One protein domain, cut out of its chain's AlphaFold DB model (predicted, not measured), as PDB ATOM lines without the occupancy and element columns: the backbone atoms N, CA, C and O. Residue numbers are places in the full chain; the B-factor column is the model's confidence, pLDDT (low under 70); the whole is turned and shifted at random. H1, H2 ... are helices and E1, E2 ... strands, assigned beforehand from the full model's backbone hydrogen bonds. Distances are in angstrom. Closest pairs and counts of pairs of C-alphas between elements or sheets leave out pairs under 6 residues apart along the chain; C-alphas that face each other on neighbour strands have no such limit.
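Overview. This is residues 7 to 210 of the 211 residues of an uncharacterized protein of Acaryochloris marina (strain MBIC 11017) (UniProt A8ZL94). A strongly twisted, branched sheet curls round the helix H4, and a long arm, the hairpin of E5 and E6, reaches away from this body and adds much of the length. H1 packs on the sheet near the base of the arm, with H2 beside it; H3 and H5 lie at the end far from the arm. The printed part has 204 residues, with five named helices and eleven named strands in the order H1 H2 E1 E2 E3 H3 E4 E5 E6 E7 E8 H4 E9 H5 E10 E11, a mixed class. The sheet is mixed, with E1 and E6 and also E8 and E9 parallel. The whole is loose, with a radius of gyration of the C-alphas of 20.9 A and spans of 79 by 35 by 27 A.

Along the chain. H1, residues 10 to 19, begins at C-alpha 10 (-4.946, 6.207, 48.137); H2 is 21 to 25 and E1 28 to 31. E2, 39 to 46, measures 21.5 A, and E3, 49 to 60, 34.2 A. After H3, 73 to 78, come E4, 81 to 92, 33.9 A, E5, 95 to 99, and E6, 107 to 120, 33.8 A. E7 is 122 to 129, E8 132 to 140, H4 150 to 167, 25.7 A, E9 172 to 176, H5 184 to 193 and E10 197 to 199. E11, 202 to 209, ends at C-alpha 209 (-28.303, -17.074, 51.115).

Arrangement. E4 has E3 on one side, N 54 to O 86 at 2.9 A, and E6 and E7 on the other, N 89 to O 119 and N 85 to O 124 both at 2.8 A. E6 bends by 75 degrees at residue 110; its N 116 and O 29 of E1 are 2.8 A apart, its O 110 and N 97 of E5 2.8 A. E2 and E3 form a hairpin, N 41 to O 53 at 2.8 A, as do E7 and E8, N 134 to O 127 at 2.8 A. In the strand-helix-strand unit E8, H4, E9, two parallel strands with a helix between, the crossover is right-handed; N 133 and O 172 are 2.8 A apart. E9 and E11 are antiparallel, N 173 to O 208 at 2.9 A; E10 and E11 meet only at a point. The closest C-alphas of H4 and E2 are Cys 160 and Gly 42, 5.7 A. H1 has a height over the sheet of 7.1 A, on the opposite face from H3; H2 only grazes the sheet. H5, on the sheet, is near H4. Every O i to N i+4 pair is within hydrogen-bond range in H1, H3, H4 and H5; H2 has 0 of 1, and 2 of 2 O i to N i+3 pairs.

Size, cuts and confidence. The two C-alphas farthest apart, Gly 102 and Asp 201, are 79.6 A apart. The printed part has no cut. The link from E3 to H3 is long, with 12 residues. Residues 7 to 8 are under 70 in pLDDT.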
ATOM      1  N   HIS A   7      -9.425  10.038  54.725       63.22
ATOM      2  CA  HIS A   7      -8.597  11.210  54.399       63.22
ATOM      3  C   HIS A   7      -7.216  10.833  53.827       63.22
ATOM      4  O   HIS A   7      -6.584  11.642  53.155       63.22
ATOM      5  N   ASN A   8      -6.777   9.588  54.043       61.59
ATOM      6  CA  ASN A   8      -5.537   9.016  53.531       61.59
ATOM      7  C   ASN A   8      -5.779   7.756  52.694       61.59
ATOM      8  O   ASN A   8      -4.906   6.897  52.645       61.59
ATOM      9  N   ASN A   9      -6.945   7.592  52.061       73.56
ATOM     10  CA  ASN A   9      -7.218   6.396  51.267       73.56
ATOM     11  C   ASN A   9      -6.711   6.565  49.819       73.56
ATOM     12  O   ASN A   9      -7.427   7.133  48.984       73.56
ATOM     13  N   PRO A  10      -5.514   6.042  49.471       81.31
ATOM     14  CA  PRO A  10      -4.946   6.207  48.137       81.31
ATOM     15  C   PRO A  10      -5.791   5.530  47.056       81.31
ATOM     16  O   PRO A  10      -5.673   5.895  45.894       81.31
ATOM     17  N   GLN A  11      -6.656   4.569  47.409       84.94
ATOM     18  CA  GLN A  11      -7.500   3.870  46.438       84.94
ATOM     19  C   GLN A  11      -8.599   4.778  45.884       84.94
ATOM     20  O   GLN A  11      -8.922   4.689  44.701       84.94
ATOM     21  N   ILE A  12      -9.169   5.655  46.719       88.38
ATOM     22  CA  ILE A  12     -10.167   6.634  46.268       88.38
ATOM     23  C   ILE A  12      -9.498   7.638  45.338       88.38
ATOM     24  O   ILE A  12      -9.987   7.864  44.234       88.38
ATOM     25  N   LEU A  13      -8.359   8.193  45.756       87.69
ATOM     26  CA  LEU A  13      -7.650   9.191  44.964       87.69
ATOM     27  C   LEU A  13      -7.141   8.619  43.633       87.69
ATOM     28  O   LEU A  13      -7.357   9.234  42.598       87.69
ATOM     29  N   ASP A  14      -6.558   7.416  43.629       88.75
ATOM     30  CA  ASP A  14      -6.131   6.722  42.403       88.75
ATOM     31  C   ASP A  14      -7.304   6.498  41.437       88.75
ATOM     32  O   ASP A  14      -7.194   6.799  40.249       88.75
ATOM     33  N   LYS A  15      -8.465   6.050  41.936       91.12
ATOM     34  CA  LYS A  15      -9.670   5.906  41.105       91.12
ATOM     35  C   LYS A  15     -10.156   7.239  40.540       91.12
ATOM     36  O   LYS A  15     -10.537   7.289  39.374       91.12
ATOM     37  N   LEU A  16     -10.130   8.306  41.335       91.44
ATOM     38  CA  LEU A  16     -10.522   9.640  40.882       91.44
ATOM     39  C   LEU A  16      -9.571  10.186  39.821       91.44
ATOM     40  O   LEU A  16     -10.034  10.651  38.786       91.44
ATOM     41  N   CYS A  17      -8.263  10.078  40.036       89.62
ATOM     42  CA  CYS A  17      -7.248  10.543  39.095       89.62
ATOM     43  C   CYS A  17      -7.308   9.803  37.751       89.62
ATOM     44  O   CYS A  17      -7.070  10.404  36.710       89.62
ATOM     45  N   ARG A  18      -7.694   8.521  37.733       89.94
ATOM     46  CA  ARG A  18      -7.927   7.776  36.480       89.94
ATOM     47  C   ARG A  18      -9.186   8.200  35.728       89.94
ATOM     48  O   ARG A  18      -9.332   7.851  34.562       89.94
ATOM     49  N   ARG A  19     -10.122   8.861  36.410       90.00
ATOM     50  CA  ARG A  19     -11.452   9.181  35.884       90.00
ATOM     51  C   ARG A  19     -11.630  10.658  35.551       90.00
ATOM     52  O   ARG A  19     -12.426  10.994  34.681       90.00
ATOM     53  N   ILE A  20     -10.934  11.526  36.273       87.69
ATOM     54  CA  ILE A  20     -11.014  12.976  36.168       87.69
ATOM     55  C   ILE A  20      -9.605  13.470  35.847       87.69
ATOM     56  O   ILE A  20      -8.821  13.756  36.749       87.69
ATOM     57  N   ASP A  21      -9.297  13.553  34.552       86.62
ATOM     58  CA  ASP A  21      -7.931  13.741  34.041       86.62
ATOM     59  C   ASP A  21      -7.184  14.903  34.700       86.62
ATOM     60  O   ASP A  21      -6.035  14.740  35.108       86.62
ATOM     61  N   TYR A  22      -7.852  16.046  34.888       85.06
ATOM     62  CA  TYR A  22      -7.211  17.241  35.440       85.06
ATOM     63  C   TYR A  22      -6.782  17.087  36.908       85.06
ATOM     64  O   TYR A  22      -5.966  17.872  37.381       85.06
ATOM     65  N   LEU A  23      -7.291  16.096  37.653       87.62
ATOM     66  CA  LEU A  23      -6.814  15.833  39.016       87.62
ATOM     67  C   LEU A  23      -5.362  15.343  39.039       87.62
ATOM     68  O   LEU A  23      -4.709  15.482  40.068       87.62
ATOM     69  N   ASN A  24      -4.836  14.813  37.930       87.31
ATOM     70  CA  ASN A  24      -3.425  14.422  37.834       87.31
ATOM     71  C   ASN A  24      -2.477  15.626  37.794       87.31
ATOM     72  O   ASN A  24      -1.306  15.496  38.149       87.31
ATOM     73  N   ASP A  25      -2.978  16.789  37.379       89.12
ATOM     74  CA  ASP A  25      -2.166  17.986  37.165       89.12
ATOM     75  C   ASP A  25      -2.032  18.845  38.431       89.12
ATOM     76  O   ASP A  25      -1.220  19.772  38.475       89.12
ATOM     77  N   PHE A  26      -2.815  18.550  39.476       87.00
ATOM     78  CA  PHE A  26      -2.885  19.365  40.688       87.00
ATOM     79  C   PHE A  26      -2.836  18.518  41.963       87.00
ATOM     80  O   PHE A  26      -3.321  17.389  41.984       87.00
ATOM     81  N   PRO A  27      -2.329  19.071  43.079       84.75
ATOM     82  CA  PRO A  27      -2.460  18.429  44.380       84.75
ATOM     83  C   PRO A  27      -3.942  18.247  44.740       84.75
ATOM     84  O   PRO A  27      -4.658  19.229  44.957       84.75
ATOM     85  N   ALA A  28      -4.400  16.999  44.803       86.62
ATOM     86  CA  ALA A  28      -5.767  16.643  45.165       86.62
ATOM     87  C   ALA A  28      -5.819  15.969  46.546       86.62
ATOM     88  O   ALA A  28      -4.918  15.219  46.925       86.62
ATOM     89  N   SER A  29      -6.879  16.253  47.302       87.94
ATOM     90  CA  SER A  29      -7.134  15.709  48.642       87.94
ATOM     91  C   SER A  29      -8.587  15.273  48.766       87.94
ATOM     92  O   SER A  29      -9.462  15.868  48.145       87.94
ATOM     93  N   ILE A  30      -8.863  14.244  49.569       88.69
ATOM     94  CA  ILE A  30     -10.238  13.860  49.913       88.69
ATOM     95  C   ILE A  30     -10.648  14.618  51.174       88.69
ATOM     96  O   ILE A  30      -9.937  14.573  52.175       88.69
ATOM     97  N   GLU A  31     -11.788  15.301  51.122       86.44
ATOM     98  CA  GLU A  31     -12.322  16.103  52.226       86.44
ATOM     99  C   GLU A  31     -13.790  15.744  52.502       86.44
ATOM    100  O   GLU A  31     -14.520  15.263  51.630       86.44
ATOM    101  N   GLY A  32     -14.233  15.947  53.741       75.50
ATOM    102  CA  GLY A  32     -15.594  15.645  54.171       75.50
ATOM    103  C   GLY A  32     -15.684  15.381  55.668       75.50
ATOM    104  O   GLY A  32     -14.677  15.111  56.326       75.50
ATOM    105  N   ASP A  33     -16.904  15.444  56.185       71.88
ATOM    106  CA  ASP A  33     -17.181  15.179  57.592       71.88
ATOM    107  C   ASP A  33     -17.106  13.672  57.892       71.88
ATOM    108  O   ASP A  33     -17.465  12.830  57.061       71.88
ATOM    109  N   ASP A  34     -16.628  13.331  59.091       72.12
ATOM    110  CA  ASP A  34     -16.563  11.965  59.637       72.12
ATOM    111  C   ASP A  34     -15.778  10.933  58.797       72.12
ATOM    112  O   ASP A  34     -15.909   9.721  58.991       72.12
ATOM    113  N   LEU A  35     -14.911  11.390  57.886       82.00
ATOM    114  CA  LEU A  35     -14.070  10.522  57.053       82.00
ATOM    115  C   LEU A  35     -13.030   9.726  57.851       82.00
ATOM    116  O   LEU A  35     -12.582   8.669  57.401       82.00
ATOM    117  N   ASP A  36     -12.674  10.202  59.042       77.12
ATOM    118  CA  ASP A  36     -11.711   9.540  59.926       77.12
ATOM    119  C   ASP A  36     -12.201   8.173  60.409       77.12
ATOM    120  O   ASP A  36     -11.397   7.271  60.639       77.12
ATOM    121  N   ASN A  37     -13.523   8.006  60.488       79.81
ATOM    122  CA  ASN A  37     -14.192   6.791  60.953       79.81
ATOM    123  C   ASN A  37     -14.878   6.016  59.816       79.81
ATOM    124  O   ASN A  37     -15.587   5.035  60.057       79.81
ATOM    125  N   ALA A  38     -14.710   6.468  58.574       87.56
ATOM    126  CA  ALA A  38     -15.290   5.828  57.409       87.56
ATOM    127  C   ALA A  38     -14.331   4.781  56.822       87.56
ATOM    128  O   ALA A  38     -13.111   4.914  56.858       87.56
ATOM    129  N   GLN A  39     -14.899   3.734  56.230       89.75
ATOM    130  CA  GLN A  39     -14.185   2.681  55.516       89.75
ATOM    131  C   GLN A  39     -14.735   2.565  54.101       89.75
ATOM    132  O   GLN A  39     -15.945   2.490  53.914       89.75
ATOM    133  N   LEU A  40     -13.861   2.456  53.103       92.94
ATOM    134  CA  LEU A  40     -14.284   2.163  51.739       92.94
ATOM    135  C   LEU A  40     -14.704   0.690  51.644       92.94
ATOM    136  O   LEU A  40     -13.881  -0.202  51.849       92.94
ATOM    137  N   LEU A  41     -15.971   0.440  51.325       93.88
ATOM    138  CA  LEU A  41     -16.532  -0.904  51.150       93.88
ATOM    139  C   LEU A  41     -16.649  -1.314  49.680       93.88
ATOM    140  O   LEU A  41     -16.680  -2.504  49.377       93.88
ATOM    141  N   GLY A  42     -16.705  -0.347  48.768       95.56
ATOM    142  CA  GLY A  42     -16.772  -0.612  47.338       95.56
ATOM    143  C   GLY A  42     -17.027   0.640  46.515       95.56
ATOM    144  O   GLY A  42     -16.976   1.760  47.024       95.56
ATOM    145  N   THR A  43     -17.293   0.440  45.230       96.44
ATOM    146  CA  THR A  43     -17.528   1.512  44.259       96.44
ATOM    147  C   THR A  43     -18.854   1.330  43.546       96.44
ATOM    148  O   THR A  43     -19.344   0.211  43.405       96.44
ATOM    149  N   LEU A  44     -19.401   2.447  43.085       96.75
ATOM    150  CA  LEU A  44     -20.559   2.531  42.209       96.75
ATOM    151  C   LEU A  44     -20.072   3.140  40.892       96.75
ATOM    152  O   LEU A  44     -19.681   4.301  40.875       96.75
ATOM    153  N   GLU A  45     -20.011   2.364  39.819       95.12
ATOM    154  CA  GLU A  45     -19.305   2.758  38.597       95.12
ATOM    155  C   GLU A  45     -20.086   2.381  37.335       95.12
ATOM    156  O   GLU A  45     -20.579   1.257  37.195       95.12
ATOM    157  N   THR A  46     -20.190   3.342  36.421       94.38
ATOM    158  CA  THR A  46     -20.684   3.190  35.045       94.38
ATOM    159  C   THR A  46     -19.856   4.084  34.117       94.38
ATOM    160  O   THR A  46     -18.955   4.802  34.562       94.38
ATOM    161  N   ASP A  47     -20.152   4.060  32.818       90.88
ATOM    162  CA  ASP A  47     -19.378   4.779  31.798       90.88
ATOM    163  C   ASP A  47     -19.333   6.298  31.989       90.88
ATOM    164  O   ASP A  47     -18.384   6.931  31.521       90.88
ATOM    165  N   ASP A  48     -20.272   6.895  32.730       90.19
ATOM    166  CA  ASP A  48     -20.354   8.331  33.045       90.19
ATOM    167  C   ASP A  48     -20.452   8.632  34.559       90.19
ATOM    168  O   ASP A  48     -20.506   9.798  34.948       90.19
ATOM    169  N   PHE A  49     -20.411   7.614  35.427       92.62
ATOM    170  CA  PHE A  49     -20.583   7.776  36.872       92.62
ATOM    171  C   PHE A  49     -19.477   7.099  37.684       92.62
ATOM    172  O   PHE A  49     -19.061   5.981  37.387       92.62
ATOM    173  N   LEU A  50     -19.031   7.765  38.750       95.00
ATOM    174  CA  LEU A  50     -18.161   7.185  39.769       95.00
ATOM    175  C   LEU A  50     -18.619   7.655  41.149       95.00
ATOM    176  O   LEU A  50     -18.643   8.850  41.429       95.00
ATOM    177  N   GLY A  51     -18.935   6.702  42.014       95.56
ATOM    178  CA  GLY A  51     -19.238   6.894  43.423       95.56
ATOM    179  C   GLY A  51     -18.571   5.824  44.281       95.56
ATOM    180  O   GLY A  51     -18.009   4.840  43.787       95.56
ATOM    181  N   PHE A  52     -18.645   6.007  45.592       95.69
ATOM    182  CA  PHE A  52     -18.036   5.121  46.581       95.69
ATOM    183  C   PHE A  52     -19.076   4.701  47.611       95.69
ATOM    184  O   PHE A  52     -19.999   5.453  47.900       95.69
ATOM    185  N   VAL A  53     -18.927   3.512  48.187       96.50
ATOM    186  CA  VAL A  53     -19.745   3.065  49.320       96.50
ATOM    187  C   VAL A  53     -18.874   3.107  50.562       96.50
ATOM    188  O   VAL A  53     -17.900   2.359  50.659       96.50
ATOM    189  N   LEU A  54     -19.213   3.986  51.498       94.94
ATOM    190  CA  LEU A  54     -18.503   4.141  52.761       94.94
ATOM    191  C   LEU A  54     -19.274   3.453  53.888       94.94
ATOM    192  O   LEU A  54     -20.479   3.630  53.992       94.94
ATOM    193  N   GLY A  55     -18.599   2.691  54.744       94.06
ATOM    194  CA  GLY A  55     -19.151   2.170  55.994       94.06
ATOM    195  C   GLY A  55     -18.569   2.914  57.191       94.06
ATOM    196  O   GLY A  55     -17.351   2.971  57.330       94.06
ATOM    197  N   TYR A  56     -19.413   3.431  58.075       91.94
ATOM    198  CA  TYR A  56     -18.992   4.183  59.269       91.94
ATOM    199  C   TYR A  56     -18.689   3.258  60.452       91.94
ATOM    200  O   TYR A  56     -18.654   2.042  60.274       91.94
ATOM    201  N   SER A  57     -18.434   3.796  61.643       89.69
ATOM    202  CA  SER A  57     -18.175   2.992  62.842       89.69
ATOM    203  C   SER A  57     -19.222   1.895  63.046       89.69
ATOM    204  O   SER A  57     -20.414   2.092  62.811       89.69
ATOM    205  N   THR A  58     -18.755   0.721  63.472       91.00
ATOM    206  CA  THR A  58     -19.647  -0.362  63.893       91.00
ATOM    207  C   THR A  58     -20.095  -0.098  65.320       91.00
ATOM    208  O   THR A  58     -19.269   0.162  66.194       91.00
ATOM    209  N   GLU A  59     -21.394  -0.196  65.550       92.12
ATOM    210  CA  GLU A  59     -21.993  -0.103  66.873       92.12
ATOM    211  C   GLU A  59     -22.348  -1.506  67.363       92.12
ATOM    212  O   GLU A  59     -22.908  -2.315  66.619       92.12
ATOM    213  N   GLU A  60     -22.022  -1.805  68.620       91.50
ATOM    214  CA  GLU A  60     -22.481  -3.019  69.292       91.50
ATOM    215  C   GLU A  60     -23.691  -2.696  70.164       91.50
ATOM    216  O   GLU A  60     -23.678  -1.742  70.942       91.50
ATOM    217  N   GLY A  61     -24.745  -3.502  70.049       82.06
ATOM    218  CA  GLY A  61     -25.998  -3.276  70.754       82.06
ATOM    219  C   GLY A  61     -26.691  -4.567  71.165       82.06
ATOM    220  O   GLY A  61     -26.527  -5.626  70.559       82.06
ATOM    221  N   THR A  62     -27.506  -4.470  72.215       78.25
ATOM    222  CA  THR A  62     -28.467  -5.512  72.582       78.25
ATOM    223  C   THR A  62     -29.809  -5.199  71.941       78.25
ATOM    224  O   THR A  62     -30.518  -4.294  72.385       78.25
ATOM    225  N   PHE A  63     -30.167  -5.956  70.912       84.06
ATOM    226  CA  PHE A  63     -31.469  -5.846  70.262       84.06
ATOM    227  C   PHE A  63     -32.489  -6.728  70.986       84.06
ATOM    228  O   PHE A  63     -32.161  -7.800  71.499       84.06
ATOM    229  N   SER A  64     -33.732  -6.256  71.082       84.56
ATOM    230  CA  SER A  64     -34.804  -7.044  71.687       84.56
ATOM    231  C   SER A  64     -35.164  -8.244  70.805       84.56
ATOM    232  O   SER A  64     -34.935  -8.252  69.597       84.56
ATOM    233  N   ALA A  65     -35.788  -9.253  71.413       85.56
ATOM    234  CA  ALA A  65     -36.258 -10.460  70.727       85.56
ATOM    235  C   ALA A  65     -37.209 -10.192  69.541       85.56
ATOM    236  O   ALA A  65     -37.346 -11.054  68.676       85.56
ATOM    237  N   ASP A  66     -37.836  -9.014  69.519       89.19
ATOM    238  CA  ASP A  66     -38.839  -8.595  68.539       89.19
ATOM    239  C   ASP A  66     -38.413  -7.307  67.809       89.19
ATOM    240  O   ASP A  66     -39.252  -6.581  67.277       89.19
ATOM    241  N   HIS A  67     -37.112  -6.985  67.819       91.69
ATOM    242  CA  HIS A  67     -36.592  -5.744  67.242       91.69
ATOM    243  C   HIS A  67     -36.883  -5.655  65.738       91.69
ATOM    244  O   HIS A  67     -37.379  -4.636  65.260       91.69
ATOM    245  N   PHE A  68     -36.657  -6.749  65.002       92.31
ATOM    246  CA  PHE A  68     -37.030  -6.870  63.598       92.31
ATOM    247  C   PHE A  68     -38.228  -7.804  63.437       92.31
ATOM    248  O   PHE A  68     -38.111  -9.017  63.616       92.31
ATOM    249  N   GLN A  69     -39.363  -7.252  63.001       89.88
ATOM    250  CA  GLN A  69     -40.596  -8.017  62.750       89.88
ATOM    251  C   GLN A  69     -40.447  -9.073  61.640       89.88
ATOM    252  O   GLN A  69     -41.247 -10.002  61.552       89.88
ATOM    253  N   MET A  70     -39.437  -8.929  60.776       89.56
ATOM    254  CA  MET A  70     -39.143  -9.871  59.689       89.56
ATOM    255  C   MET A  70     -38.402 -11.139  60.154       89.56
ATOM    256  O   MET A  70     -38.356 -12.145  59.439       89.56
ATOM    257  N   LEU A  71     -37.807 -11.099  61.347       93.38
ATOM    258  CA  LEU A  71     -36.985 -12.175  61.889       93.38
ATOM    259  C   LEU A  71     -37.763 -13.016  62.907       93.38
ATOM    260  O   LEU A  71     -38.667 -12.535  63.587       93.38
ATOM    261  N   SER A  72     -37.385 -14.286  63.043       94.19
ATOM    262  CA  SER A  72     -37.785 -15.088  64.198       94.19
ATOM    263  C   SER A  72     -37.107 -14.568  65.467       94.19
ATOM    264  O   SER A  72     -36.102 -13.857  65.422       94.19
ATOM    265  N   ARG A  73     -37.612 -14.984  66.631       94.81
ATOM    266  CA  ARG A  73     -36.970 -14.683  67.915       94.81
ATOM    267  C   ARG A  73     -35.514 -15.154  67.960       94.81
ATOM    268  O   ARG A  73     -34.656 -14.423  68.436       94.81
ATOM    269  N   GLU A  74     -35.227 -16.359  67.470       94.69
ATOM    270  CA  GLU A  74     -33.862 -16.899  67.454       94.69
ATOM    271  C   GLU A  74     -32.937 -16.065  66.559       94.69
ATOM    272  O   GLU A  74     -31.815 -15.758  66.948       94.69
ATOM    273  N   GLU A  75     -33.422 -15.656  65.386       96.00
ATOM    274  CA  GLU A  75     -32.682 -14.803  64.453       96.00
ATOM    275  C   GLU A  75     -32.409 -13.414  65.053       96.00
ATOM    276  O   GLU A  75     -31.267 -12.964  65.014       96.00
ATOM    277  N   ASN A  76     -33.406 -12.768  65.674       95.31
ATOM    278  CA  ASN A  76     -33.234 -11.475  66.355       95.31
ATOM    279  C   ASN A  76     -32.149 -11.540  67.438       95.31
ATOM    280  O   ASN A  76     -31.288 -10.669  67.507       95.31
ATOM    281  N   MET A  77     -32.144 -12.602  68.250       94.81
ATOM    282  CA  MET A  77     -31.174 -12.762  69.340       94.81
ATOM    283  C   MET A  77     -29.728 -12.969  68.861       94.81
ATOM    284  O   MET A  77     -28.799 -12.838  69.662       94.81
ATOM    285  N   LYS A  78     -29.513 -13.309  67.582       95.56
ATOM    286  CA  LYS A  78     -28.167 -13.418  67.001       95.56
ATOM    287  C   LYS A  78     -27.576 -12.061  66.643       95.56
ATOM    288  O   LYS A  78     -26.354 -11.934  66.683       95.56
ATOM    289  N   ILE A  79     -28.411 -11.081  66.295       96.31
ATOM    290  CA  ILE A  79     -27.977  -9.753  65.863       96.31
ATOM    291  C   ILE A  79     -27.352  -8.998  67.039       96.31
ATOM    292  O   ILE A  79     -27.928  -8.938  68.123       96.31
ATOM    293  N   LYS A  80     -26.163  -8.433  66.824       96.12
ATOM    294  CA  LYS A  80     -25.386  -7.711  67.850       96.12
ATOM    295  C   LYS A  80     -24.691  -6.465  67.331       96.12
ATOM    296  O   LYS A  80     -24.317  -5.609  68.122       96.12
ATOM    297  N   HIS A  81     -24.523  -6.370  66.022       97.38
ATOM    298  CA  HIS A  81     -23.782  -5.299  65.389       97.38
ATOM    299  C   HIS A  81     -24.699  -4.514  64.467       97.38
ATOM    300  O   HIS A  81     -25.586  -5.088  63.831       97.38
ATOM    301  N   TYR A  82     -24.449  -3.217  64.387       96.56
ATOM    302  CA  TYR A  82     -25.070  -2.286  63.462       96.56
ATOM    303  C   TYR A  82     -23.988  -1.482  62.751       96.56
ATOM    304  O   TYR A  82     -22.951  -1.153  63.333       96.56
ATOM    305  N   ARG A  83     -24.226  -1.150  61.483       96.12
ATOM    306  CA  ARG A  83     -23.381  -0.229  60.734       96.12
ATOM    307  C   ARG A  83     -24.205   0.562  59.731       96.12
ATOM    308  O   ARG A  83     -24.946  -0.012  58.930       96.12
ATOM    309  N   LEU A  84     -23.992   1.875  59.739       95.94
ATOM    310  CA  LEU A  84     -24.470   2.779  58.702       95.94
ATOM    311  C   LEU A  84     -23.497   2.783  57.523       95.94
ATOM    312  O   LEU A  84     -22.282   2.934  57.696       95.94
ATOM    313  N   LEU A  85     -24.036   2.647  56.320       96.06
ATOM    314  CA  LEU A  85     -23.311   2.759  55.067       96.06
ATOM    315  C   LEU A  85     -23.871   3.952  54.283       96.06
ATOM    316  O   LEU A  85     -25.085   4.139  54.206       96.06
ATOM    317  N   LYS A  86     -22.994   4.752  53.676       95.44
ATOM    318  CA  LYS A  86     -23.376   5.847  52.778       95.44
ATOM    319  C   LYS A  86     -22.687   5.696  51.423       95.44
ATOM    320  O   LYS A  86     -21.458   5.787  51.346       95.44
ATOM    321  N   PRO A  87     -23.454   5.484  50.349       95.94
ATOM    322  CA  PRO A  87     -23.069   5.890  49.006       95.94
ATOM    323  C   PRO A  87     -22.690   7.373  48.977       95.94
ATOM    324  O   PRO A  87     -23.406   8.205  49.537       95.94
ATOM    325  N   VAL A  88     -21.577   7.710  48.331       94.62
ATOM    326  CA  VAL A  88     -21.110   9.089  48.170       94.62
ATOM    327  C   VAL A  88     -20.634   9.369  46.747       94.62
ATOM    328  O   VAL A  88     -20.049   8.509  46.085       94.62
ATOM    329  N   LEU A  89     -20.841  10.607  46.306       93.50
ATOM    330  CA  LEU A  89     -20.337  11.173  45.063       93.50
ATOM    331  C   LEU A  89     -19.109  12.041  45.338       93.50
ATOM    332  O   LEU A  89     -19.158  12.899  46.224       93.50
ATOM    333  N   PRO A  90     -18.030  11.888  44.561       93.19
ATOM    334  CA  PRO A  90     -16.930  12.830  44.589       93.19
ATOM    335  C   PRO A  90     -17.354  14.162  43.965       93.19
ATOM    336  O   PRO A  90     -17.873  14.215  42.852       93.19
ATOM    337  N   TRP A  91     -17.081  15.253  44.669       93.00
ATOM    338  CA  TRP A  91     -17.341  16.612  44.220       93.00
ATOM    339  C   TRP A  91     -16.047  17.438  44.283       93.00
ATOM    340  O   TRP A  91     -15.746  18.034  45.323       93.00
ATOM    341  N   PRO A  92     -15.253  17.466  43.198       92.25
ATOM    342  CA  PRO A  92     -14.054  18.295  43.122       92.25
ATOM    343  C   PRO A  92     -14.375  19.792  43.236       92.25
ATOM    344  O   PRO A  92     -15.276  20.300  42.566       92.25
ATOM    345  N   GLN A  93     -13.618  20.512  44.058       91.50
ATOM    346  CA  GLN A  93     -13.755  21.952  44.284       91.50
ATOM    347  C   GLN A  93     -12.401  22.644  44.077       91.50
ATOM    348  O   GLN A  93     -11.682  22.888  45.043       91.50
ATOM    349  N   PRO A  94     -12.000  22.953  42.831       89.94
ATOM    350  CA  PRO A  94     -10.696  23.553  42.570       89.94
ATOM    351  C   PRO A  94     -10.541  24.897  43.296       89.94
ATOM    352  O   PRO A  94     -11.376  25.792  43.158       89.94
ATOM    353  N   ILE A  95      -9.446  25.053  44.043       87.62
ATOM    354  CA  ILE A  95      -9.075  26.323  44.670       87.62
ATOM    355  C   ILE A  95      -8.161  27.090  43.722       87.62
ATOM    356  O   ILE A  95      -7.041  26.664  43.420       87.62
ATOM    357  N   LEU A  96      -8.649  28.248  43.281       88.56
ATOM    358  CA  LEU A  96      -7.956  29.125  42.348       88.56
ATOM    359  C   LEU A  96      -7.065  30.125  43.091       88.56
ATOM    360  O   LEU A  96      -7.492  30.763  44.054       88.56
ATOM    361  N   GLY A  97      -5.841  30.302  42.606       85.25
ATOM    362  CA  GLY A  97      -5.020  31.460  42.938       85.25
ATOM    363  C   GLY A  97      -5.528  32.686  42.187       85.25
ATOM    364  O   GLY A  97      -5.779  32.614  40.982       85.25
ATOM    365  N   ILE A  98      -5.687  33.811  42.885       87.12
ATOM    366  CA  ILE A  98      -6.092  35.088  42.289       87.12
ATOM    367  C   ILE A  98      -5.046  36.140  42.647       87.12
ATOM    368  O   ILE A  98      -4.750  36.362  43.820       87.12
ATOM    369  N   SER A  99      -4.501  36.805  41.632       87.56
ATOM    370  CA  SER A  99      -3.640  37.975  41.789       87.56
ATOM    371  C   SER A  99      -4.436  39.243  41.511       87.56
ATOM    372  O   SER A  99      -5.168  39.309  40.524       87.56
ATOM    373  N   VAL A 100      -4.272  40.257  42.362       84.38
ATOM    374  CA  VAL A 100      -4.919  41.569  42.215       84.38
ATOM    375  C   VAL A 100      -3.842  42.660  42.181       84.38
ATOM    376  O   VAL A 100      -3.534  43.265  43.211       84.38
ATOM    377  N   PRO A 101      -3.194  42.896  41.029       80.94
ATOM    378  CA  PRO A 101      -2.182  43.935  40.923       80.94
ATOM    379  C   PRO A 101      -2.834  45.324  40.834       80.94
ATOM    380  O   PRO A 101      -3.563  45.623  39.895       80.94
ATOM    381  N   GLY A 102      -2.538  46.192  41.804       73.56
ATOM    382  CA  GLY A 102      -2.637  47.648  41.638       73.56
ATOM    383  C   GLY A 102      -4.023  48.244  41.358       73.56
ATOM    384  O   GLY A 102      -4.088  49.280  40.708       73.56
ATOM    385  N   GLY A 103      -5.112  47.638  41.840       75.38
ATOM    386  CA  GLY A 103      -6.474  48.175  41.668       75.38
ATOM    387  C   GLY A 103      -7.196  47.727  40.390       75.38
ATOM    388  O   GLY A 103      -8.321  48.157  40.150       75.38
ATOM    389  N   GLU A 104      -6.583  46.842  39.604       78.56
ATOM    390  CA  GLU A 104      -7.214  46.163  38.469       78.56
ATOM    391  C   GLU A 104      -8.103  44.987  38.926       78.56
ATOM    392  O   GLU A 104      -7.911  44.454  40.026       78.56
ATOM    393  N   PRO A 105      -9.043  44.514  38.085       82.12
ATOM    394  CA  PRO A 105      -9.753  43.264  38.333       82.12
ATOM    395  C   PRO A 105      -8.785  42.091  38.538       82.12
ATOM    396  O   PRO A 105      -7.795  41.939  37.816       82.12
ATOM    397  N   GLY A 106      -9.093  41.238  39.517       83.88
ATOM    398  CA  GLY A 106      -8.274  40.069  39.827       83.88
ATOM    399  C   GLY A 106      -8.151  39.112  38.639       83.88
ATOM    400  O   GLY A 106      -9.125  38.846  37.935       83.88
ATOM    401  N   LYS A 107      -6.951  38.565  38.427       86.31
ATOM    402  CA  LYS A 107      -6.669  37.546  37.408       86.31
ATOM    403  C   LYS A 107      -6.392  36.205  38.071       86.31
ATOM    404  O   LYS A 107      -5.640  36.138  39.042       86.31
ATOM    405  N   VAL A 108      -6.972  35.140  37.519       87.19
ATOM    406  CA  VAL A 108      -6.666  33.766  37.936       87.19
ATOM    407  C   VAL A 108      -5.224  33.444  37.545       87.19
ATOM    408  O   VAL A 108      -4.852  33.583  36.381       87.19
ATOM    409  N   THR A 109      -4.412  33.034  38.514       87.25
ATOM    410  CA  THR A 109      -2.988  32.715  38.324       87.25
ATOM    411  C   THR A 109      -2.711  31.220  38.222       87.25
ATOM    412  O   THR A 109      -1.608  30.837  37.847       87.25
ATOM    413  N   GLY A 110      -3.691  30.376  38.547       86.12
ATOM    414  CA  GLY A 110      -3.591  28.921  38.468       86.12
ATOM    415  C   GLY A 110      -4.511  28.225  39.469       86.12
ATOM    416  O   GLY A 110      -5.221  28.882  40.232       86.12
ATOM    417  N   ILE A 111      -4.483  26.894  39.475       85.19
ATOM    418  CA  ILE A 111      -5.110  26.061  40.509       85.19
ATOM    419  C   ILE A 111      -4.025  25.692  41.522       85.19
ATOM    420  O   ILE A 111      -2.964  25.203  41.144       85.19
ATOM    421  N   HIS A 112      -4.272  25.946  42.806       84.19
ATOM    422  CA  HIS A 112      -3.319  25.622  43.873       84.19
ATOM    423  C   HIS A 112      -3.511  24.197  44.400       84.19
ATOM    424  O   HIS A 112      -2.538  23.498  44.671       84.19
ATOM    425  N   ARG A 113      -4.771  23.784  44.571       87.38
ATOM    426  CA  ARG A 113      -5.167  22.440  45.008       87.38
ATOM    427  C   ARG A 113      -6.605  22.144  44.598       87.38
ATOM    428  O   ARG A 113      -7.383  23.078  44.389       87.38
ATOM    429  N   VAL A 114      -6.969  20.869  44.550       89.75
ATOM    430  CA  VAL A 114      -8.336  20.412  44.268       89.75
ATOM    431  C   VAL A 114      -8.827  19.511  45.406       89.75
ATOM    432  O   VAL A 114      -8.654  18.294  45.339       89.75
ATOM    433  N   PRO A 115      -9.420  20.075  46.471       90.38
ATOM    434  CA  PRO A 115     -10.161  19.274  47.435       90.38
ATOM    435  C   PRO A 115     -11.342  18.583  46.748       90.38
ATOM    436  O   PRO A 115     -12.066  19.190  45.957       90.38
ATOM    437  N   VAL A 116     -11.536  17.304  47.041       92.12
ATOM    438  CA  VAL A 116     -12.653  16.497  46.557       92.12
ATOM    439  C   VAL A 116     -13.544  16.178  47.743       92.12
ATOM    440  O   VAL A 116     -13.202  15.348  48.583       92.12
ATOM    441  N   VAL A 117     -14.697  16.840  47.794       91.75
ATOM    442  CA  VAL A 117     -15.683  16.643  48.857       91.75
ATOM    443  C   VAL A 117     -16.538  15.425  48.535       91.75
ATOM    444  O   VAL A 117     -17.080  15.332  47.435       91.75
ATOM    445  N   LEU A 118     -16.696  14.496  49.475       92.12
ATOM    446  CA  LEU A 118     -17.584  13.344  49.298       92.12
ATOM    447  C   LEU A 118     -19.009  13.693  49.751       92.12
ATOM    448  O   LEU A 118     -19.268  13.876  50.938       92.12
ATOM    449  N   LYS A 119     -19.948  13.788  48.804       92.00
ATOM    450  CA  LYS A 119     -21.356  14.112  49.069       92.00
ATOM    451  C   LYS A 119     -22.203  12.842  49.164       92.00
ATOM    452  O   LYS A 119     -22.186  12.076  48.206       92.00
ATOM    453  N   PRO A 120     -22.963  12.610  50.246       92.75
ATOM    454  CA  PRO A 120     -23.901  11.492  50.314       92.75
ATOM    455  C   PRO A 120     -24.898  11.496  49.150       92.75
ATOM    456  O   PRO A 120     -25.371  12.557  48.748       92.75
ATOM    457  N   CYS A 121     -25.199  10.312  48.621       94.69
ATOM    458  CA  CYS A 121     -26.173  10.103  47.544       94.69
ATOM    459  C   CYS A 121     -27.029   8.849  47.756       94.69
ATOM    460  O   CYS A 121     -27.401   8.136  46.822       94.69
ATOM    461  N   GLY A 122     -27.265   8.524  49.019       95.25
ATOM    462  CA  GLY A 122     -28.028   7.365  49.423       95.25
ATOM    463  C   GLY A 122     -27.690   6.942  50.838       95.25
ATOM    464  O   GLY A 122     -26.892   7.566  51.546       95.25
ATOM    465  N   VAL A 123     -28.267   5.816  51.221       96.25
ATOM    466  CA  VAL A 123     -28.041   5.182  52.511       96.25
ATOM    467  C   VAL A 123     -28.134   3.670  52.344       96.25
ATOM    468  O   VAL A 123     -28.673   3.163  51.364       96.25
ATOM    469  N   ALA A 124     -27.516   2.939  53.258       97.38
ATOM    470  CA  ALA A 124     -27.841   1.556  53.539       97.38
ATOM    471  C   ALA A 124     -27.559   1.300  55.017       97.38
ATOM    472  O   ALA A 124     -26.579   1.792  55.575       97.38
ATOM    473  N   GLN A 125     -28.405   0.511  55.655       97.00
ATOM    474  CA  GLN A 125     -28.242   0.134  57.047       97.00
ATOM    475  C   GLN A 125     -28.135  -1.379  57.133       97.00
ATOM    476  O   GLN A 125     -28.928  -2.109  56.532       97.00
ATOM    477  N   VAL A 126     -27.135  -1.864  57.863       97.69
ATOM    478  CA  VAL A 126     -26.964  -3.300  58.069       97.69
ATOM    479  C   VAL A 126     -26.854  -3.618  59.547       97.69
ATOM    480  O   VAL A 126     -26.122  -2.966  60.290       97.69
ATOM    481  N   TRP A 127     -27.550  -4.671  59.952       97.94
ATOM    482  CA  TRP A 127     -27.410  -5.280  61.264       97.94
ATOM    483  C   TRP A 127     -27.018  -6.730  61.091       97.94
ATOM    484  O   TRP A 127     -27.547  -7.403  60.209       97.94
ATOM    485  N   TRP A 128     -26.114  -7.240  61.917       97.88
ATOM    486  CA  TRP A 128     -25.686  -8.630  61.806       97.88
ATOM    487  C   TRP A 128     -25.265  -9.235  63.136       97.88
ATOM    488  O   TRP A 128     -25.017  -8.553  64.133       97.88
ATOM    489  N   GLY A 129     -25.186 -10.557  63.136       96.69
ATOM    490  CA  GLY A 129     -24.544 -11.334  64.177       96.69
ATOM    491  C   GLY A 129     -24.798 -12.826  63.987       96.69
ATOM    492  O   GLY A 129     -25.804 -13.248  63.408       96.69
ATOM    493  N   GLY A 130     -23.834 -13.640  64.418       94.81
ATOM    494  CA  GLY A 130     -23.810 -15.056  64.060       94.81
ATOM    495  C   GLY A 130     -23.806 -15.233  62.539       94.81
ATOM    496  O   GLY A 130     -22.956 -14.685  61.847       94.81
ATOM    497  N   ASP A 131     -24.769 -15.992  62.020       97.25
ATOM    498  CA  ASP A 131     -24.926 -16.290  60.596       97.25
ATOM    499  C   ASP A 131     -26.040 -15.481  59.903       97.25
ATOM    500  O   ASP A 131     -26.348 -15.742  58.737       97.25
ATOM    501  N   VAL A 132     -26.633 -14.502  60.594       97.75
ATOM    502  CA  VAL A 132     -27.813 -13.751  60.144       97.75
ATOM    503  C   VAL A 132     -27.510 -12.256  60.053       97.75
ATOM    504  O   VAL A 132     -26.761 -11.704  60.859       97.75
ATOM    505  N   ALA A 133     -28.126 -11.595  59.077       98.19
ATOM    506  CA  ALA A 133     -28.147 -10.149  58.963       98.19
ATOM    507  C   ALA A 133     -29.490  -9.618  58.464       98.19
ATOM    508  O   ALA A 133     -30.236 -10.310  57.769       98.19
ATOM    509  N   VAL A 134     -29.743  -8.352  58.766       97.94
ATOM    510  CA  VAL A 134     -30.786  -7.524  58.168       97.94
ATOM    511  C   VAL A 134     -30.102  -6.465  57.321       97.94
ATOM    512  O   VAL A 134     -29.180  -5.798  57.788       97.94
ATOM    513  N   LEU A 135     -30.558  -6.312  56.083       97.75
ATOM    514  CA  LEU A 135     -30.223  -5.175  55.238       97.75
ATOM    515  C   LEU A 135     -31.478  -4.332  55.072       97.75
ATOM    516  O   LEU A 135     -32.516  -4.845  54.656       97.75
ATOM    517  N   TRP A 136     -31.379  -3.051  55.397       93.88
ATOM    518  CA  TRP A 136     -32.484  -2.106  55.315       93.88
ATOM    519  C   TRP A 136     -32.043  -0.835  54.595       93.88
ATOM    520  O   TRP A 136     -30.853  -0.519  54.555       93.88
ATOM    521  N   GLU A 137     -33.021  -0.145  54.008       89.25
ATOM    522  CA  GLU A 137     -32.870   1.139  53.325       89.25
ATOM    523  C   GLU A 137     -31.683   1.166  52.362       89.25
ATOM    524  O   GLU A 137     -30.964   2.148  52.304       89.25
ATOM    525  N   GLY A 138     -31.417   0.073  51.639       93.25
ATOM    526  CA  GLY A 138     -30.328   0.021  50.665       93.25
ATOM    527  C   GLY A 138     -30.699   0.789  49.404       93.25
ATOM    528  O   GLY A 138     -31.078   0.160  48.418       93.25
ATOM    529  N   LEU A 139     -30.625   2.118  49.441       94.62
ATOM    530  CA  LEU A 139     -31.176   3.010  48.422       94.62
ATOM    531  C   LEU A 139     -30.206   4.116  47.999       94.62
ATOM    532  O   LEU A 139     -29.315   4.527  48.742       94.62
ATOM    533  N   LEU A 140     -30.405   4.596  46.773       94.69
ATOM    534  CA  LEU A 140     -29.699   5.738  46.194       94.69
ATOM    535  C   LEU A 140     -30.679   6.900  46.012       94.69
ATOM    536  O   LEU A 140     -31.793   6.694  45.515       94.69
ATOM    537  N   ASP A 141     -30.254   8.104  46.379       92.25
ATOM    538  CA  ASP A 141     -31.063   9.324  46.382       92.25
ATOM    539  C   ASP A 141     -30.425  10.461  45.556       92.25
ATOM    540  O   ASP A 141     -29.481  10.248  44.784       92.25
ATOM    541  N   GLY A 142     -30.997  11.664  45.675       86.94
ATOM    542  CA  GLY A 142     -30.428  12.889  45.114       86.94
ATOM    543  C   GLY A 142     -30.201  12.811  43.606       86.94
ATOM    544  O   GLY A 142     -31.055  12.322  42.865       86.94
ATOM    545  N   ASP A 143     -29.021  13.257  43.167       84.62
ATOM    546  CA  ASP A 143     -28.615  13.311  41.753       84.62
ATOM    547  C   ASP A 143     -28.494  11.924  41.092       84.62
ATOM    548  O   ASP A 143     -28.352  11.813  39.871       84.62
ATOM    549  N   VAL A 144     -28.535  10.847  41.882       90.50
ATOM    550  CA  VAL A 144     -28.481   9.473  41.377       90.50
ATOM    551  C   VAL A 144     -29.879   8.965  41.027       90.50
ATOM    552  O   VAL A 144     -30.035   8.193  40.079       90.50
ATOM    553  N   LYS A 145     -30.915   9.405  41.754       88.00
ATOM    554  CA  LYS A 145     -32.296   8.949  41.555       88.00
ATOM    555  C   LYS A 145     -32.813   9.399  40.184       88.00
ATOM    556  O   LYS A 145     -32.783  10.573  39.842       88.00
ATOM    557  N   GLY A 146     -33.313   8.447  39.395       85.81
ATOM    558  CA  GLY A 146     -33.863   8.708  38.057       85.81
ATOM    559  C   GLY A 146     -32.857   8.635  36.906       85.81
ATOM    560  O   GLY A 146     -33.254   8.797  35.751       85.81
ATOM    561  N   ARG A 147     -31.578   8.343  37.178       91.94
ATOM    562  CA  ARG A 147     -30.604   8.053  36.119       91.94
ATOM    563  C   ARG A 147     -30.975   6.789  35.337       91.94
ATOM    564  O   ARG A 147     -31.565   5.853  35.876       91.94
ATOM    565  N   GLN A 148     -30.571   6.727  34.069       92.38
ATOM    566  CA  GLN A 148     -30.819   5.562  33.209       92.38
ATOM    567  C   GLN A 148     -30.154   4.281  33.743       92.38
ATOM    568  O   GLN A 148     -30.686   3.184  33.581       92.38
ATOM    569  N   ASP A 149     -29.007   4.419  34.401       93.44
ATOM    570  CA  ASP A 149     -28.211   3.339  34.980       93.44
ATOM    571  C   ASP A 149     -28.540   3.055  36.458       93.44
ATOM    572  O   ASP A 149     -27.855   2.265  37.111       93.44
ATOM    573  N   TYR A 150     -29.618   3.644  36.988       94.06
ATOM    574  CA  TYR A 150     -29.978   3.571  38.405       94.06
ATOM    575  C   TYR A 150     -30.062   2.137  38.943       94.06
ATOM    576  O   TYR A 150     -29.515   1.839  40.003       94.06
ATOM    577  N   GLU A 151     -30.698   1.217  38.210       94.06
ATOM    578  CA  GLU A 151     -30.797  -0.183  38.645       94.06
ATOM    579  C   GLU A 151     -29.422  -0.874  38.694       94.06
ATOM    580  O   GLU A 151     -29.174  -1.711  39.567       94.06
ATOM    581  N   ALA A 152     -28.503  -0.528  37.789       96.00
ATOM    582  CA  ALA A 152     -27.144  -1.061  37.811       96.00
ATOM    583  C   ALA A 152     -26.383  -0.555  39.045       96.00
ATOM    584  O   ALA A 152     -25.771  -1.357  39.754       96.00
ATOM    585  N   LEU A 153     -26.489   0.739  39.354       97.19
ATOM    586  CA  LEU A 153     -25.883   1.349  40.541       97.19
ATOM    587  C   LEU A 153     -26.467   0.771  41.839       97.19
ATOM    588  O   LEU A 153     -25.720   0.379  42.733       97.19
ATOM    589  N   MET A 154     -27.790   0.607  41.918       96.62
ATOM    590  CA  MET A 154     -28.460  -0.070  43.037       96.62
ATOM    591  C   MET A 154     -27.962  -1.507  43.215       96.62
ATOM    592  O   MET A 154     -27.715  -1.957  44.335       96.62
ATOM    593  N   ASN A 155     -27.761  -2.237  42.114       97.00
ATOM    594  CA  ASN A 155     -27.212  -3.587  42.175       97.00
ATOM    595  C   ASN A 155     -25.784  -3.620  42.732       97.00
ATOM    596  O   ASN A 155     -25.448  -4.563  43.458       97.00
ATOM    597  N   GLN A 156     -24.965  -2.619  42.409       97.94
ATOM    598  CA  GLN A 156     -23.612  -2.475  42.941       97.94
ATOM    599  C   GLN A 156     -23.633  -2.127  44.433       97.94
ATOM    600  O   GLN A 156     -22.927  -2.781  45.198       97.94
ATOM    601  N   LEU A 157     -24.503  -1.206  44.873       97.94
ATOM    602  CA  LEU A 157     -24.683  -0.876  46.293       97.94
ATOM    603  C   LEU A 157     -25.033  -2.121  47.110       97.94
ATOM    604  O   LEU A 157     -24.314  -2.483  48.040       97.94
ATOM    605  N   TRP A 158     -26.087  -2.836  46.716       98.19
ATOM    606  CA  TRP A 158     -26.478  -4.069  47.399       98.19
ATOM    607  C   TRP A 158     -25.383  -5.139  47.330       98.19
ATOM    608  O   TRP A 158     -25.209  -5.900  48.277       98.19
ATOM    609  N   GLY A 159     -24.632  -5.205  46.226       98.12
ATOM    610  CA  GLY A 159     -23.475  -6.092  46.099       98.12
ATOM    611  C   GLY A 159     -22.387  -5.778  47.127       98.12
ATOM    612  O   GLY A 159     -21.870  -6.700  47.756       98.12
ATOM    613  N   CYS A 160     -22.093  -4.496  47.354       97.94
ATOM    614  CA  CYS A 160     -21.148  -4.052  48.380       97.94
ATOM    615  C   CYS A 160     -21.625  -4.450  49.783       97.94
ATOM    616  O   CYS A 160     -20.850  -5.015  50.555       97.94
ATOM    617  N   CYS A 161     -22.905  -4.227  50.100       98.25
ATOM    618  CA  CYS A 161     -23.469  -4.596  51.399       98.25
ATOM    619  C   CYS A 161     -23.433  -6.115  51.635       98.25
ATOM    620  O   CYS A 161     -23.010  -6.573  52.694       98.25
ATOM    621  N   GLU A 162     -23.837  -6.913  50.646       98.19
ATOM    622  CA  GLU A 162     -23.810  -8.378  50.729       98.19
ATOM    623  C   GLU A 162     -22.381  -8.920  50.863       98.19
ATOM    624  O   GLU A 162     -22.146  -9.840  51.646       98.19
ATOM    625  N   ALA A 163     -21.419  -8.352  50.130       97.88
ATOM    626  CA  ALA A 163     -20.012  -8.730  50.231       97.88
ATOM    627  C   ALA A 163     -19.435  -8.389  51.611       97.88
ATOM    628  O   ALA A 163     -18.750  -9.221  52.210       97.88
ATOM    629  N   PHE A 164     -19.760  -7.205  52.141       97.38
ATOM    630  CA  PHE A 164     -19.401  -6.812  53.500       97.38
ATOM    631  C   PHE A 164     -19.958  -7.804  54.526       97.38
ATOM    632  O   PHE A 164     -19.188  -8.362  55.306       97.38
ATOM    633  N   LEU A 165     -21.263  -8.089  54.482       98.06
ATOM    634  CA  LEU A 165     -21.930  -9.018  55.401       98.06
ATOM    635  C   LEU A 165     -21.351 -10.435  55.310       98.06
ATOM    636  O   LEU A 165     -21.068 -11.048  56.339       98.06
ATOM    637  N   LYS A 166     -21.086 -10.935  54.098       97.81
ATOM    638  CA  LYS A 166     -20.384 -12.210  53.897       97.81
ATOM    639  C   LYS A 166     -19.014 -12.208  54.581       97.81
ATOM    640  O   LYS A 166     -18.653 -13.187  55.230       97.81
ATOM    641  N   GLY A 167     -18.267 -11.108  54.475       96.88
ATOM    642  CA  GLY A 167     -16.989 -10.917  55.166       96.88
ATOM    643  C   GLY A 167     -17.095 -10.964  56.695       96.88
ATOM    644  O   GLY A 167     -16.134 -11.358  57.347       96.88
ATOM    645  N   GLN A 168     -18.266 -10.645  57.257       96.75
ATOM    646  CA  GLN A 168     -18.569 -10.777  58.689       96.75
ATOM    647  C   GLN A 168     -19.007 -12.196  59.101       96.75
ATOM    648  O   GLN A 168     -19.377 -12.418  60.251       96.75
ATOM    649  N   GLY A 169     -18.996 -13.168  58.181       97.19
ATOM    650  CA  GLY A 169     -19.417 -14.549  58.442       97.19
ATOM    651  C   GLY A 169     -20.923 -14.797  58.315       97.19
ATOM    652  O   GLY A 169     -21.388 -15.903  58.597       97.19
ATOM    653  N   VAL A 170     -21.687 -13.804  57.853       98.19
ATOM    654  CA  VAL A 170     -23.130 -13.931  57.613       98.19
ATOM    655  C   VAL A 170     -23.391 -14.904  56.468       98.19
ATOM    656  O   VAL A 170     -22.737 -14.859  55.427       98.19
ATOM    657  N   ARG A 171     -24.407 -15.753  56.640       98.19
ATOM    658  CA  ARG A 171     -24.884 -16.707  55.626       98.19
ATOM    659  C   ARG A 171     -26.281 -16.387  55.121       98.19
ATOM    660  O   ARG A 171     -26.668 -16.882  54.066       98.19
ATOM    661  N   GLN A 172     -27.054 -15.600  55.864       98.06
ATOM    662  CA  GLN A 172     -28.435 -15.269  55.530       98.06
ATOM    663  C   GLN A 172     -28.679 -13.776  55.713       98.06
ATOM    664  O   GLN A 172     -28.487 -13.252  56.805       98.06
ATOM    665  N   VAL A 173     -29.133 -13.105  54.657       98.38
ATOM    666  CA  VAL A 173     -29.535 -11.694  54.709       98.38
ATOM    667  C   VAL A 173     -31.034 -11.603  54.516       98.38
ATOM    668  O   VAL A 173     -31.554 -12.108  53.521       98.38
ATOM    669  N   PHE A 174     -31.708 -10.935  55.441       98.31
ATOM    670  CA  PHE A 174     -33.136 -10.663  55.416       98.31
ATOM    671  C   PHE A 174     -33.390  -9.194  55.073       98.31
ATOM    672  O   PHE A 174     -32.586  -8.318  55.389       98.31
ATOM    673  N   THR A 175     -34.509  -8.939  54.408       97.69
ATOM    674  CA  THR A 175     -35.033  -7.596  54.136       97.69
ATOM    675  C   THR A 175     -36.549  -7.679  53.937       97.69
ATOM    676  O   THR A 175     -37.110  -8.762  53.709       97.69
ATOM    677  N   TYR A 176     -37.220  -6.534  53.987       96.38
ATOM    678  CA  TYR A 176     -38.599  -6.425  53.540       96.38
ATOM    679  C   TYR A 176     -38.705  -6.589  52.021       96.38
ATOM    680  O   TYR A 176     -37.837  -6.175  51.256       96.38
ATOM    681  N   ASN A 177     -39.814  -7.171  51.565       95.25
ATOM    682  CA  ASN A 177     -40.146  -7.308  50.144       95.25
ATOM    683  C   ASN A 177     -40.846  -6.073  49.552       95.25
ATOM    684  O   ASN A 177     -41.452  -6.157  48.483       95.25
ATOM    685  N   ARG A 178     -40.812  -4.957  50.276       94.12
ATOM    686  CA  ARG A 178     -41.398  -3.669  49.919       94.12
ATOM    687  C   ARG A 178     -40.527  -2.557  50.480       94.12
ATOM    688  O   ARG A 178     -39.870  -2.758  51.501       94.12
ATOM    689  N   ASP A 179     -40.585  -1.417  49.824       91.56
ATOM    690  CA  ASP A 179     -39.963  -0.173  50.241       91.56
ATOM    691  C   ASP A 179     -40.816   0.950  49.640       91.56
ATOM    692  O   ASP A 179     -41.168   0.878  48.460       91.56
ATOM    693  N   ASP A 180     -41.229   1.914  50.463       89.94
ATOM    694  CA  ASP A 180     -42.210   2.936  50.077       89.94
ATOM    695  C   ASP A 180     -41.643   3.929  49.045       89.94
ATOM    696  O   ASP A 180     -42.403   4.615  48.361       89.94
ATOM    697  N   GLU A 181     -40.317   3.960  48.862       89.75
ATOM    698  CA  GLU A 181     -39.646   4.770  47.842       89.75
ATOM    699  C   GLU A 181     -39.821   4.229  46.415       89.75
ATOM    700  O   GLU A 181     -39.549   4.949  45.444       89.75
ATOM    701  N   TYR A 182     -40.275   2.979  46.255       90.88
ATOM    702  CA  TYR A 182     -40.352   2.303  44.961       90.88
ATOM    703  C   TYR A 182     -41.719   1.659  44.693       90.88
ATOM    704  O   TYR A 182     -42.366   1.131  45.599       90.88
ATOM    705  N   PRO A 183     -42.145   1.574  43.417       94.69
ATOM    706  CA  PRO A 183     -43.271   0.727  43.045       94.69
ATOM    707  C   PRO A 183     -43.037  -0.725  43.484       94.69
ATOM    708  O   PRO A 183     -41.999  -1.318  43.175       94.69
ATOM    709  N   LEU A 184     -44.029  -1.312  44.159       95.06
ATOM    710  CA  LEU A 184     -43.931  -2.644  44.768       95.06
ATOM    711  C   LEU A 184     -43.423  -3.717  43.791       95.06
ATOM    712  O   LEU A 184     -42.511  -4.474  44.117       95.06
ATOM    713  N   GLU A 185     -43.987  -3.766  42.582       96.31
ATOM    714  CA  GLU A 185     -43.613  -4.752  41.560       96.31
ATOM    715  C   GLU A 185     -42.159  -4.596  41.100       96.31
ATOM    716  O   GLU A 185     -41.464  -5.593  40.883       96.31
ATOM    717  N   TRP A 186     -41.677  -3.355  40.991       95.44
ATOM    718  CA  TRP A 186     -40.295  -3.084  40.610       95.44
ATOM    719  C   TRP A 186     -39.332  -3.583  41.688       95.44
ATOM    720  O   TRP A 186     -38.414  -4.343  41.374       95.44
ATOM    721  N   TYR A 187     -39.580  -3.233  42.954       96.06
ATOM    722  CA  TYR A 187     -38.705  -3.611  44.067       96.06
ATOM    723  C   TYR A 187     -38.697  -5.127  44.297       96.06
ATOM    724  O   TYR A 187     -37.635  -5.740  44.417       96.06
ATOM    725  N   GLN A 188     -39.861  -5.779  44.240       96.81
ATOM    726  CA  GLN A 188     -39.943  -7.240  44.297       96.81
ATOM    727  C   GLN A 188     -39.216  -7.906  43.123       96.81
ATOM    728  O   GLN A 188     -38.514  -8.905  43.311       96.81
ATOM    729  N   GLY A 189     -39.337  -7.349  41.915       97.31
ATOM    730  CA  GLY A 189     -38.602  -7.806  40.739       97.31
ATOM    731  C   GLY A 189     -37.087  -7.678  40.905       97.31
ATOM    732  O   GLY A 189     -36.357  -8.625  40.601       97.31
ATOM    733  N   PHE A 190     -36.618  -6.543  41.425       97.12
ATOM    734  CA  PHE A 190     -35.213  -6.285  41.743       97.12
ATOM    735  C   PHE A 190     -34.672  -7.319  42.740       97.12
ATOM    736  O   PHE A 190     -33.709  -8.028  42.437       97.12
ATOM    737  N   LEU A 191     -35.349  -7.507  43.877       97.50
ATOM    738  CA  LEU A 191     -34.972  -8.494  44.894       97.50
ATOM    739  C   LEU A 191     -34.931  -9.920  44.324       97.50
ATOM    740  O   LEU A 191     -33.968 -10.661  44.548       97.50
ATOM    741  N   LYS A 192     -35.923 -10.294  43.508       97.50
ATOM    742  CA  LYS A 192     -35.969 -11.601  42.841       97.50
ATOM    743  C   LYS A 192     -34.784 -11.809  41.894       97.50
ATOM    744  O   LYS A 192     -34.161 -12.869  41.940       97.50
ATOM    745  N   ARG A 193     -34.427 -10.816  41.067       97.25
ATOM    746  CA  ARG A 193     -33.233 -10.873  40.190       97.25
ATOM    747  C   ARG A 193     -31.949 -11.057  41.000       97.25
ATOM    748  O   ARG A 193     -31.057 -11.795  40.586       97.25
ATOM    749  N   ARG A 194     -31.896 -10.476  42.202       96.62
ATOM    750  CA  ARG A 194     -30.802 -10.644  43.172       96.62
ATOM    751  C   ARG A 194     -30.830 -11.960  43.950       96.62
ATOM    752  O   ARG A 194     -29.937 -12.185  44.770       96.62
ATOM    753  N   ARG A 195     -31.788 -12.846  43.651       97.81
ATOM    754  CA  ARG A 195     -31.998 -14.163  44.276       97.81
ATOM    755  C   ARG A 195     -32.466 -14.100  45.730       97.81
ATOM    756  O   ARG A 195     -32.248 -15.049  46.480       97.81
ATOM    757  N   TYR A 196     -33.121 -13.011  46.121       98.00
ATOM    758  CA  TYR A 196     -33.921 -13.020  47.339       98.00
ATOM    759  C   TYR A 196     -35.186 -13.845  47.098       98.00
ATOM    760  O   TYR A 196     -35.855 -13.704  46.072       98.00
ATOM    761  N   VAL A 197     -35.501 -14.719  48.047       97.69
ATOM    762  CA  VAL A 197     -36.663 -15.606  48.012       97.69
ATOM    763  C   VAL A 197     -37.588 -15.305  49.189       97.69
ATOM    764  O   VAL A 197     -37.091 -14.957  50.263       97.69
ATOM    765  N   PRO A 198     -38.916 -15.430  49.025       97.44
ATOM    766  CA  PRO A 198     -39.851 -15.307  50.137       97.44
ATOM    767  C   PRO A 198     -39.511 -16.272  51.272       97.44
ATOM    768  O   PRO A 198     -39.063 -17.396  51.035       97.44
ATOM    769  N   VAL A 199     -39.738 -15.834  52.506       96.62
ATOM    770  CA  VAL A 199     -39.653 -16.703  53.682       96.62
ATOM    771  C   VAL A 199     -41.037 -17.281  53.961       96.62
ATOM    772  O   VAL A 199     -42.020 -16.542  54.021       96.62
ATOM    773  N   GLU A 200     -41.111 -18.605  54.109       92.69
ATOM    774  CA  GLU A 200     -42.351 -19.312  54.443       92.69
ATOM    775  C   GLU A 200     -42.983 -18.721  55.713       92.69
ATOM    776  O   GLU A 200     -42.278 -18.329  56.644       92.69
ATOM    777  N   ASP A 201     -44.306 -18.561  55.697       90.06
ATOM    778  CA  ASP A 201     -45.114 -17.947  56.760       90.06
ATOM    779  C   ASP A 201     -44.785 -16.483  57.133       90.06
ATOM    780  O   ASP A 201     -45.413 -15.916  58.027       90.06
ATOM    781  N   ARG A 202     -43.883 -15.803  56.406       92.31
ATOM    782  CA  ARG A 202     -43.524 -14.389  56.637       92.31
ATOM    783  C   ARG A 202     -43.780 -13.540  55.390       92.31
ATOM    784  O   ARG A 202     -42.871 -13.197  54.637       92.31
ATOM    785  N   LYS A 203     -45.047 -13.156  55.188       87.50
ATOM    786  CA  LYS A 203     -45.579 -12.539  53.946       87.50
ATOM    787  C   LYS A 203     -44.805 -11.334  53.398       87.50
ATOM    788  O   LYS A 203     -44.830 -11.105  52.193       87.50
ATOM    789  N   ILE A 204     -44.167 -10.547  54.264       92.69
ATOM    790  CA  ILE A 204     -43.444  -9.327  53.870       92.69
ATOM    791  C   ILE A 204     -41.922  -9.492  53.883       92.69
ATOM    792  O   ILE A 204     -41.196  -8.517  53.728       92.69
ATOM    793  N   THR A 205     -41.423 -10.704  54.117       96.56
ATOM    794  CA  THR A 205     -39.998 -10.973  54.314       96.56
ATOM    795  C   THR A 205     -39.445 -11.780  53.157       96.56
ATOM    796  O   THR A 205     -40.014 -12.795  52.749       96.56
ATOM    797  N   VAL A 206     -38.286 -11.360  52.670       97.69
ATOM    798  CA  VAL A 206     -37.465 -12.166  51.775       97.69
ATOM    799  C   VAL A 206     -36.086 -12.360  52.380       97.69
ATOM    800  O   VAL A 206     -35.619 -11.554  53.187       97.69
ATOM    801  N   LYS A 207     -35.416 -13.430  51.969       97.94
ATOM    802  CA  LYS A 207     -34.041 -13.707  52.363       97.94
ATOM    803  C   LYS A 207     -33.181 -14.105  51.181       97.94
ATOM    804  O   LYS A 207     -33.674 -14.670  50.206       97.94
ATOM    805  N   LYS A 208     -31.883 -13.878  51.307       98.19
ATOM    806  CA  LYS A 208     -30.859 -14.374  50.394       98.19
ATOM    807  C   LYS A 208     -29.829 -15.172  51.175       98.19
ATOM    808  O   LYS A 208     -29.373 -14.741  52.232       98.19
ATOM    809  N   MET A 209     -29.447 -16.317  50.622       98.19
ATOM    810  CA  MET A 209     -28.303 -17.074  51.115       98.19
ATOM    811  C   MET A 209     -27.021 -16.456  50.552       98.19
ATOM    812  O   MET A 209     -26.883 -16.316  49.334       98.19
ATOM    813  N   LEU A 210     -26.089 -16.098  51.429       96.25
ATOM    814  CA  LEU A 210     -24.722 -15.757  51.060       96.25
ATOM    815  C   LEU A 210     -23.923 -17.066  51.062       96.25
ATOM    816  O   LEU A 210     -23.798 -17.712  52.102       96.25
TER     817      LEU A 210